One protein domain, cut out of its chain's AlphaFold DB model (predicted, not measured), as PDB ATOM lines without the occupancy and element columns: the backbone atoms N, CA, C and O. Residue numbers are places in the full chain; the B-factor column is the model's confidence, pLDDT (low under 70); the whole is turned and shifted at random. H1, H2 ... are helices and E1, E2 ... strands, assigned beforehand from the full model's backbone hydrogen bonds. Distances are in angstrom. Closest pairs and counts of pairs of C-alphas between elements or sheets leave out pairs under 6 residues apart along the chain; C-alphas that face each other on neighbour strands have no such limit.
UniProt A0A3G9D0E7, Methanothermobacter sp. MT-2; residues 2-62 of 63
ATOM      1  N   LYS A   2       1.159 -49.036 -55.744       74.50
ATOM      2  CA  LYS A   2       1.850 -50.310 -56.037       74.50
ATOM      3  C   LYS A   2       3.145 -50.201 -56.860       74.50
ATOM      4  O   LYS A   2       4.175 -50.662 -56.402       74.50
ATOM      5  N   ASN A   3       3.143 -49.486 -57.990       83.31
ATOM      6  CA  ASN A   3       4.335 -49.375 -58.852       83.31
ATOM      7  C   ASN A   3       5.562 -48.742 -58.169       83.31
ATOM      8  O   ASN A   3       6.687 -49.109 -58.485       83.31
ATOM      9  N   MET A   4       5.366 -47.780 -57.259       86.50
ATOM     10  CA  MET A   4       6.485 -47.154 -56.544       86.50
ATOM     11  C   MET A   4       6.987 -48.071 -55.433       86.50
ATOM     12  O   MET A   4       8.186 -48.252 -55.262       86.50
ATOM     13  N   THR A   5       6.061 -48.659 -54.682       89.00
ATOM     14  CA  THR A   5       6.397 -49.523 -53.558       89.00
ATOM     15  C   THR A   5       7.093 -50.804 -54.008       89.00
ATOM     16  O   THR A   5       8.111 -51.172 -53.434       89.00
ATOM     17  N   ASN A   6       6.581 -51.428 -55.068       91.56
ATOM     18  CA  ASN A   6       7.159 -52.614 -55.683       91.56
ATOM     19  C   ASN A   6       8.579 -52.333 -56.197       91.56
ATOM     20  O   ASN A   6       9.500 -53.065 -55.857       91.56
ATOM     21  N   PHE A   7       8.788 -51.206 -56.887       93.31
ATOM     22  CA  PHE A   7      10.123 -50.780 -57.313       93.31
ATOM     23  C   PHE A   7      11.104 -50.641 -56.135       93.31
ATOM     24  O   PHE A   7      12.252 -51.080 -56.215       93.31
ATOM     25  N   LEU A   8      10.664 -50.044 -55.022       92.88
ATOM     26  CA  LEU A   8      11.500 -49.913 -53.827       92.88
ATOM     27  C   LEU A   8      11.782 -51.271 -53.170       92.88
ATOM     28  O   LEU A   8      12.912 -51.502 -52.741       92.88
ATOM     29  N   ALA A   9      10.793 -52.164 -53.103       92.75
ATOM     30  CA  ALA A   9      10.940 -53.494 -52.518       92.75
ATOM     31  C   ALA A   9      11.879 -54.391 -53.339       92.75
ATOM     32  O   ALA A   9      12.732 -55.063 -52.759       92.75
ATOM     33  N   GLU A  10      11.784 -54.344 -54.672       95.06
ATOM     34  CA  GLU A  10      12.713 -55.021 -55.585       95.06
ATOM     35  C   GLU A  10      14.149 -54.516 -55.419       95.06
ATOM     36  O   GLU A  10      15.096 -55.299 -55.492       95.06
ATOM     37  N   LEU A  11      14.321 -53.212 -55.174       95.31
ATOM     38  CA  LEU A  11      15.637 -52.632 -54.941       95.31
ATOM     39  C   LEU A  11      16.212 -53.069 -53.589       95.31
ATOM     40  O   LEU A  11      17.345 -53.548 -53.529       95.31
ATOM     41  N   ASN A  12      15.461 -52.857 -52.504       94.88
ATOM     42  CA  ASN A  12      15.765 -53.351 -51.164       94.88
ATOM     43  C   ASN A  12      14.551 -53.133 -50.228       94.88
ATOM     44  O   ASN A  12      14.197 -51.979 -49.956       94.88
ATOM     45  N   PRO A  13      13.978 -54.192 -49.623       94.50
ATOM     46  CA  PRO A  13      12.803 -54.087 -48.748       94.50
ATOM     47  C   PRO A  13      13.037 -53.247 -47.479       94.50
ATOM     48  O   PRO A  13      12.091 -52.759 -46.859       94.50
ATOM     49  N   ASN A  14      14.299 -53.022 -47.101       95.75
ATOM     50  CA  ASN A  14      14.695 -52.211 -45.952       95.75
ATOM     51  C   ASN A  14      14.856 -50.715 -46.266       95.75
ATOM     52  O   ASN A  14      15.254 -49.947 -45.385       95.75
ATOM     53  N   ILE A  15      14.562 -50.255 -47.486       95.06
ATOM     54  CA  ILE A  15      14.561 -48.817 -47.780       95.06
ATOM     55  C   ILE A  15      13.473 -48.139 -46.932       95.06
ATOM     56  O   ILE A  15      12.299 -48.497 -47.038       95.06
ATOM     57  N   PRO A  16      13.819 -47.152 -46.083       94.06
ATOM     58  CA  PRO A  16      12.821 -46.459 -45.282       94.06
ATOM     59  C   PRO A  16      11.855 -45.676 -46.173       94.06
ATOM     60  O   PRO A  16      12.261 -44.736 -46.856       94.06
ATOM     61  N   TYR A  17      10.567 -46.000 -46.097       94.06
ATOM     62  CA  TYR A  17       9.521 -45.329 -46.861       94.06
ATOM     63  C   TYR A  17       8.549 -44.618 -45.917       94.06
ATOM     64  O   TYR A  17       7.979 -45.212 -45.003       94.06
ATOM     65  N   SER A  18       8.420 -43.300 -46.077       94.31
ATOM     66  CA  SER A  18       7.598 -42.463 -45.193       94.31
ATOM     67  C   SER A  18       6.391 -41.943 -45.953       94.31
ATOM     68  O   SER A  18       6.530 -41.094 -46.828       94.31
ATOM     69  N   LEU A  19       5.214 -42.439 -45.593       93.81
ATOM     70  CA  LEU A  19       3.936 -41.971 -46.105       93.81
ATOM     71  C   LEU A  19       3.518 -40.744 -45.293       93.81
ATOM     72  O   LEU A  19       3.238 -40.851 -44.102       93.81
ATOM     73  N   LEU A  20       3.540 -39.563 -45.901       94.12
ATOM     74  CA  LEU A  20       3.237 -38.317 -45.201       94.12
ATOM     75  C   LEU A  20       1.765 -37.960 -45.374       94.12
ATOM     76  O   LEU A  20       1.311 -37.739 -46.495       94.12
ATOM     77  N   ALA A  21       1.045 -37.846 -44.259       93.50
ATOM     78  CA  ALA A  21      -0.263 -37.215 -44.268       93.50
ATOM     79  C   ALA A  21      -0.125 -35.749 -44.700       93.50
ATOM     80  O   ALA A  21       0.825 -35.048 -44.325       93.50
ATOM     81  N   PHE A  22      -1.084 -35.303 -45.504       90.75
ATOM     82  CA  PHE A  22      -1.085 -33.983 -46.107       90.75
ATOM     83  C   PHE A  22      -2.418 -33.291 -45.836       90.75
ATOM     84  O   PHE A  22      -3.481 -33.847 -46.104       90.75
ATOM     85  N   GLN A  23      -2.344 -32.063 -45.324       89.38
ATOM     86  CA  GLN A  23      -3.496 -31.183 -45.173       89.38
ATOM     87  C   GLN A  23      -3.429 -30.100 -46.261       89.38
ATOM     88  O   GLN A  23      -2.632 -29.168 -46.127       89.38
ATOM     89  N   PRO A  24      -4.245 -30.180 -47.324       89.94
ATOM     90  CA  PRO A  24      -4.353 -29.106 -48.300       89.94
ATOM     91  C   PRO A  24      -4.759 -27.772 -47.654       89.94
ATOM     92  O   PRO A  24      -5.719 -27.684 -46.885       89.94
ATOM     93  N   GLN A  25      -4.021 -26.713 -47.989       88.50
ATOM     94  CA  GLN A  25      -4.270 -25.341 -47.538       88.50
ATOM     95  C   GLN A  25      -4.209 -24.353 -48.717       88.50
ATOM     96  O   GLN A  25      -3.811 -24.695 -49.830       88.50
ATOM     97  N   HIS A  26      -4.608 -23.101 -48.468       90.81
ATOM     98  CA  HIS A  26      -4.584 -21.996 -49.440       90.81
ATOM     99  C   HIS A  26      -5.316 -22.290 -50.760       90.81
ATOM    100  O   HIS A  26      -6.543 -22.266 -50.784       90.81
ATOM    101  N   MET A  27      -4.575 -22.521 -51.845       93.56
ATOM    102  CA  MET A  27      -5.110 -22.704 -53.197       93.56
ATOM    103  C   MET A  27      -5.576 -24.139 -53.472       93.56
ATOM    104  O   MET A  27      -6.115 -24.385 -54.538       93.56
ATOM    105  N   MET A  28      -5.380 -25.066 -52.527       91.56
ATOM    106  CA  MET A  28      -5.727 -26.489 -52.668       91.56
ATOM    107  C   MET A  28      -6.979 -26.873 -51.862       91.56
ATOM    108  O   MET A  28      -7.160 -28.031 -51.506       91.56
ATOM    109  N   ARG A  29      -7.824 -25.899 -51.496       85.81
ATOM    110  CA  ARG A  29      -9.004 -26.103 -50.624       85.81
ATOM    111  C   ARG A  29     -10.073 -27.024 -51.220       85.81
ATOM    112  O   ARG A  29     -10.971 -27.441 -50.499       85.81
ATOM    113  N   ASP A  30      -9.997 -27.280 -52.515       91.88
ATOM    114  CA  ASP A  30     -10.839 -28.198 -53.271       91.88
ATOM    115  C   ASP A  30     -10.417 -29.670 -53.120       91.88
ATOM    116  O   ASP A  30     -11.194 -30.560 -53.462       91.88
ATOM    117  N   LEU A  31      -9.227 -29.944 -52.576       91.19
ATOM    118  CA  LEU A  31      -8.779 -31.308 -52.320       91.19
ATOM    119  C   LEU A  31      -9.345 -31.866 -51.007       91.19
ATOM    120  O   LEU A  31      -9.415 -31.151 -49.999       91.19
ATOM    121  N   PRO A  32      -9.698 -33.164 -50.981       88.44
ATOM    122  CA  PRO A  32     -10.124 -33.822 -49.759       88.44
ATOM    123  C   PRO A  32      -8.977 -33.900 -48.747       88.44
ATOM    124  O   PRO A  32      -7.794 -33.928 -49.095       88.44
ATOM    125  N   LEU A  33      -9.348 -33.947 -47.469       89.12
ATOM    126  CA  LEU A  33      -8.417 -34.288 -46.399       89.12
ATOM    127  C   LEU A  33      -8.271 -35.803 -46.333       89.12
ATOM    128  O   LEU A  33      -9.263 -36.513 -46.474       89.12
ATOM    129  N   LEU A  34      -7.054 -36.266 -46.064       92.50
ATOM    130  CA  LEU A  34      -6.773 -37.684 -45.886       92.50
ATOM    131  C   LEU A  34      -7.357 -38.181 -44.556       92.50
ATOM    132  O   LEU A  34      -7.091 -37.603 -43.495       92.50
ATOM    133  N   THR A  35      -8.141 -39.251 -44.613       93.81
ATOM    134  CA  THR A  35      -8.702 -39.929 -43.437       93.81
ATOM    135  C   THR A  35      -7.722 -40.940 -42.844       93.81
ATOM    136  O   THR A  35      -6.772 -41.385 -43.497       93.81
ATOM    137  N   TRP A  36      -7.962 -41.348 -41.596       94.62
ATOM    138  CA  TRP A  36      -7.231 -42.465 -40.983       94.62
ATOM    139  C   TRP A  36      -7.351 -43.780 -41.756       94.62
ATOM    140  O   TRP A  36      -6.384 -44.542 -41.807       94.62
ATOM    141  N   GLU A  37      -8.515 -44.047 -42.344       95.06
ATOM    142  CA  GLU A  37      -8.780 -45.274 -43.096       95.06
ATOM    143  C   GLU A  37      -7.939 -45.318 -44.376       95.06
ATOM    144  O   GLU A  37      -7.120 -46.221 -44.532       95.06
ATOM    145  N   GLU A  38      -8.000 -44.272 -45.207       93.75
ATOM    146  CA  GLU A  38      -7.191 -44.160 -46.431       93.75
ATOM    147  C   GLU A  38      -5.681 -44.210 -46.137       93.75
ATOM    148  O   GLU A  38      -4.900 -44.823 -46.872       93.75
ATOM    149  N   ALA A  39      -5.246 -43.576 -45.043       94.75
ATOM    150  CA  ALA A  39      -3.851 -43.609 -44.617       94.75
ATOM    151  C   ALA A  39      -3.403 -45.030 -44.230       94.75
ATOM    152  O   ALA A  39      -2.288 -45.438 -44.570       94.75
ATOM    153  N   LYS A  40      -4.265 -45.787 -43.541       94.75
ATOM    154  CA  LYS A  40      -4.002 -47.174 -43.139       94.75
ATOM    155  C   LYS A  40      -3.974 -48.107 -44.343       94.75
ATOM    156  O   LYS A  40      -3.025 -48.875 -44.459       94.75
ATOM    157  N   GLU A  41      -4.919 -47.975 -45.269       94.56
ATOM    158  CA  GLU A  41      -4.928 -48.738 -46.523       94.56
ATOM    159  C   GLU A  41      -3.645 -48.507 -47.330       94.56
ATOM    160  O   GLU A  41      -3.041 -49.446 -47.847       94.56
ATOM    161  N   CYS A  42      -3.167 -47.261 -47.400       92.75
ATOM    162  CA  CYS A  42      -1.897 -46.956 -48.056       92.75
ATOM    163  C   CYS A  42      -0.700 -47.593 -47.338       92.75
ATOM    164  O   CYS A  42       0.235 -48.054 -47.994       92.75
ATOM    165  N   LEU A  43      -0.701 -47.612 -46.004       94.62
ATOM    166  CA  LEU A  43       0.349 -48.262 -45.223       94.62
ATOM    167  C   LEU A  43       0.359 -49.778 -45.451       94.62
ATOM    168  O   LEU A  43       1.421 -50.338 -45.706       94.62
ATOM    169  N   GLU A  44      -0.809 -50.413 -45.410       94.38
ATOM    170  CA  GLU A  44      -0.974 -51.852 -45.638       94.38
ATOM    171  C   GLU A  44      -0.551 -52.224 -47.057       94.38
ATOM    172  O   GLU A  44       0.312 -53.078 -47.235       94.38
ATOM    173  N   ALA A  45      -1.021 -51.484 -48.063       93.56
ATOM    174  CA  ALA A  45      -0.596 -51.680 -49.444       93.56
ATOM    175  C   ALA A  45       0.917 -51.484 -49.628       93.56
ATOM    176  O   ALA A  45       1.499 -52.060 -50.538       93.56
ATOM    177  N   ALA A  46       1.581 -50.662 -48.809       92.81
ATOM    178  CA  ALA A  46       3.031 -50.532 -48.882       92.81
ATOM    179  C   ALA A  46       3.762 -51.759 -48.304       92.81
ATOM    180  O   ALA A  46       4.800 -52.174 -48.817       92.81
ATOM    181  N   GLN A  47       3.226 -52.317 -47.221       92.88
ATOM    182  CA  GLN A  47       3.777 -53.489 -46.544       92.88
ATOM    183  C   GLN A  47       3.541 -54.771 -47.351       92.88
ATOM    184  O   GLN A  47       4.442 -55.599 -47.453       92.88
ATOM    185  N   GLU A  48       2.367 -54.913 -47.973       94.31
ATOM    186  CA  GLU A  48       2.012 -56.054 -48.831       94.31
ATOM    187  C   GLU A  48       2.933 -56.196 -50.049       94.31
ATOM    188  O   GLU A  48       3.213 -57.308 -50.486       94.31
ATOM    189  N   GLU A  49       3.453 -55.083 -50.568       92.06
ATOM    190  CA  GLU A  49       4.413 -55.076 -51.681       92.06
ATOM    191  C   GLU A  49       5.845 -55.438 -51.234       92.06
ATOM    192  O   GLU A  49       6.757 -55.471 -52.057       92.06
ATOM    193  N   GLY A  50       6.056 -55.725 -49.943       91.88
ATOM    194  CA  GLY A  50       7.308 -56.263 -49.406       91.88
ATOM    195  C   GLY A  50       8.226 -55.249 -48.724       91.88
ATOM    196  O   GLY A  50       9.334 -55.617 -48.341       91.88
ATOM    197  N   LEU A  51       7.810 -53.991 -48.535       94.81
ATOM    198  CA  LEU A  51       8.603 -53.040 -47.749       94.81
ATOM    199  C   LEU A  51       8.475 -53.311 -46.246       94.81
ATOM    200  O   LEU A  51       7.389 -53.275 -45.672       94.81
ATOM    201  N   GLU A  52       9.614 -53.472 -45.580       93.06
ATOM    202  CA  GLU A  52       9.689 -53.762 -44.143       93.06
ATOM    203  C   GLU A  52       9.662 -52.484 -43.292       93.06
ATOM    204  O   GLU A  52       9.212 -52.484 -42.146       93.06
ATOM    205  N   ARG A  53      10.154 -51.366 -43.842       95.56
ATOM    206  CA  ARG A  53      10.379 -50.110 -43.102       95.56
ATOM    207  C   ARG A  53       9.467 -48.983 -43.573       95.56
ATOM    208  O   ARG A  53       9.941 -47.910 -43.958       95.56
ATOM    209  N   VAL A  54       8.159 -49.212 -43.490       95.38
ATOM    210  CA  VAL A  54       7.139 -48.209 -43.828       95.38
ATOM    211  C   VAL A  54       6.574 -47.545 -42.575       95.38
ATOM    212  O   VAL A  54       6.295 -48.212 -41.581       95.38
ATOM    213  N   ARG A  55       6.389 -46.221 -42.610       95.44
ATOM    214  CA  ARG A  55       5.717 -45.478 -41.532       95.44
ATOM    215  C   ARG A  55       4.801 -44.385 -42.061       95.44
ATOM    216  O   ARG A  55       5.110 -43.766 -43.079       95.44
ATOM    217  N   LEU A  56       3.743 -44.096 -41.308       95.62
ATOM    218  CA  LEU A  56       2.921 -42.902 -41.490       95.62
ATOM    219  C   LEU A  56       3.515 -41.728 -40.699       95.62
ATOM    220  O   LEU A  56       3.795 -41.843 -39.506       95.62
ATOM    221  N   GLY A  57       3.728 -40.602 -41.372       94.62
ATOM    222  CA  GLY A  57       4.164 -39.332 -40.794       94.62
ATOM    223  C   GLY A  57       3.050 -38.289 -40.816       94.62
ATOM    224  O   GLY A  57       2.070 -38.432 -41.542       94.62
ATOM    225  N   ASN A  58       3.214 -37.217 -40.035       94.88
ATOM    226  CA  ASN A  58       2.250 -36.113 -39.919       94.88
ATOM    227  C   ASN A  58       0.825 -36.549 -39.540       94.88
ATOM    228  O   ASN A  58      -0.145 -35.918 -39.937       94.88
ATOM    229  N   THR A  59       0.679 -37.604 -38.740       94.19
ATOM    230  CA  THR A  59      -0.629 -38.185 -38.391       94.19
ATOM    231  C   THR A  59      -1.596 -37.208 -37.714       94.19
ATOM    232  O   THR A  59      -2.801 -37.398 -37.792       94.19
ATOM    233  N   HIS A  60      -1.095 -36.124 -37.114       92.81
ATOM    234  CA  HIS A  60      -1.908 -35.026 -36.576       92.81
ATOM    235  C   HIS A  60      -2.695 -34.240 -37.646       92.81
ATOM    236  O   HIS A  60      -3.561 -33.447 -37.291       92.81
ATOM    237  N   LEU A  61      -2.375 -34.426 -38.931       92.00
ATOM    238  CA  LEU A  61      -3.080 -33.838 -40.073       92.00
ATOM    239  C   LEU A  61      -4.207 -34.735 -40.608       92.00
ATOM    240  O   LEU A  61      -4.951 -34.300 -41.487       92.00
ATOM    241  N   LEU A  62      -4.308 -35.980 -40.124       91.62
ATOM    242  CA  LEU A  62      -5.367 -36.907 -40.515       91.62
ATOM    243  C   LEU A  62      -6.684 -36.523 -39.846       91.62
ATOM    244  O   LEU A  62      -6.702 -36.077 -38.695       91.62
TER     245      LEU A  62
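What this domain is: This is residues 2 to 62 of the 63 residues of a protein of Methanothermobacter sp. MT-2 (UniProt A0A3G9D0E7). A narrow pair of short parallel strands, E1 and E2, is covered by helix H2, while H1 sits toward one end of the long axis and the link of residues 21 to 35 reaches out to the other. That link makes much of the length of the whole, a rod whose C-alphas span 37 by 18 by 15 A along their three main axes. The 61 printed residues hold two named helices and two named strands in the order H1, E1, H2, E2, of mixed class, with sheet order E1, E2. The whole is only just loose, close to compact, with a radius of gyration of the C-alphas of 12.9 A.

How they stand to each other: Start at H1, residues 2 to 11, and go on to E1, residues 17 to 20. Beside it find its parallel neighbour E2, residues 54 to 57, at 25 degrees; N 19 and O 55 are 2.8 A apart, within hydrogen-bond range. E1, H2, residues 36 to 48, and E2 form a strand-helix-strand unit, two parallel neighbour strands with a helix between, with a right-handed crossover. The closest C-alphas of H2 and E2, Gln 47 and Val 54, are 6.8 A apart. H1 and H2 only just touch, only at their ends, with 3 pairs of C-alphas within 8 A; the closest are Thr 5 and Ala 46, 5.8 A. H2 touches H1 with residues 45 to 46 alone. Their tilt is steep, 39 degrees, the same way. H1 and E2 are apart. In H1 and H2 every O i to N i+4 pair is within hydrogen-bond range.

Where its parts are: Find C-alpha 2 at (1.850, -50.310, -56.037), where H1 begins its 14.0 A. E1 spans 9.6 A, H2 18.2 A. E2 spans 9.8 A and ends at C-alpha 57, (4.164, -39.332, -40.794).

The domain as a whole: The C-alphas farthest apart, Glu 10 and His 26, are 37.8 A apart. The link E1 to H2 is long. The printed part has no cut, and no printed residue is under 70 in pLDDT.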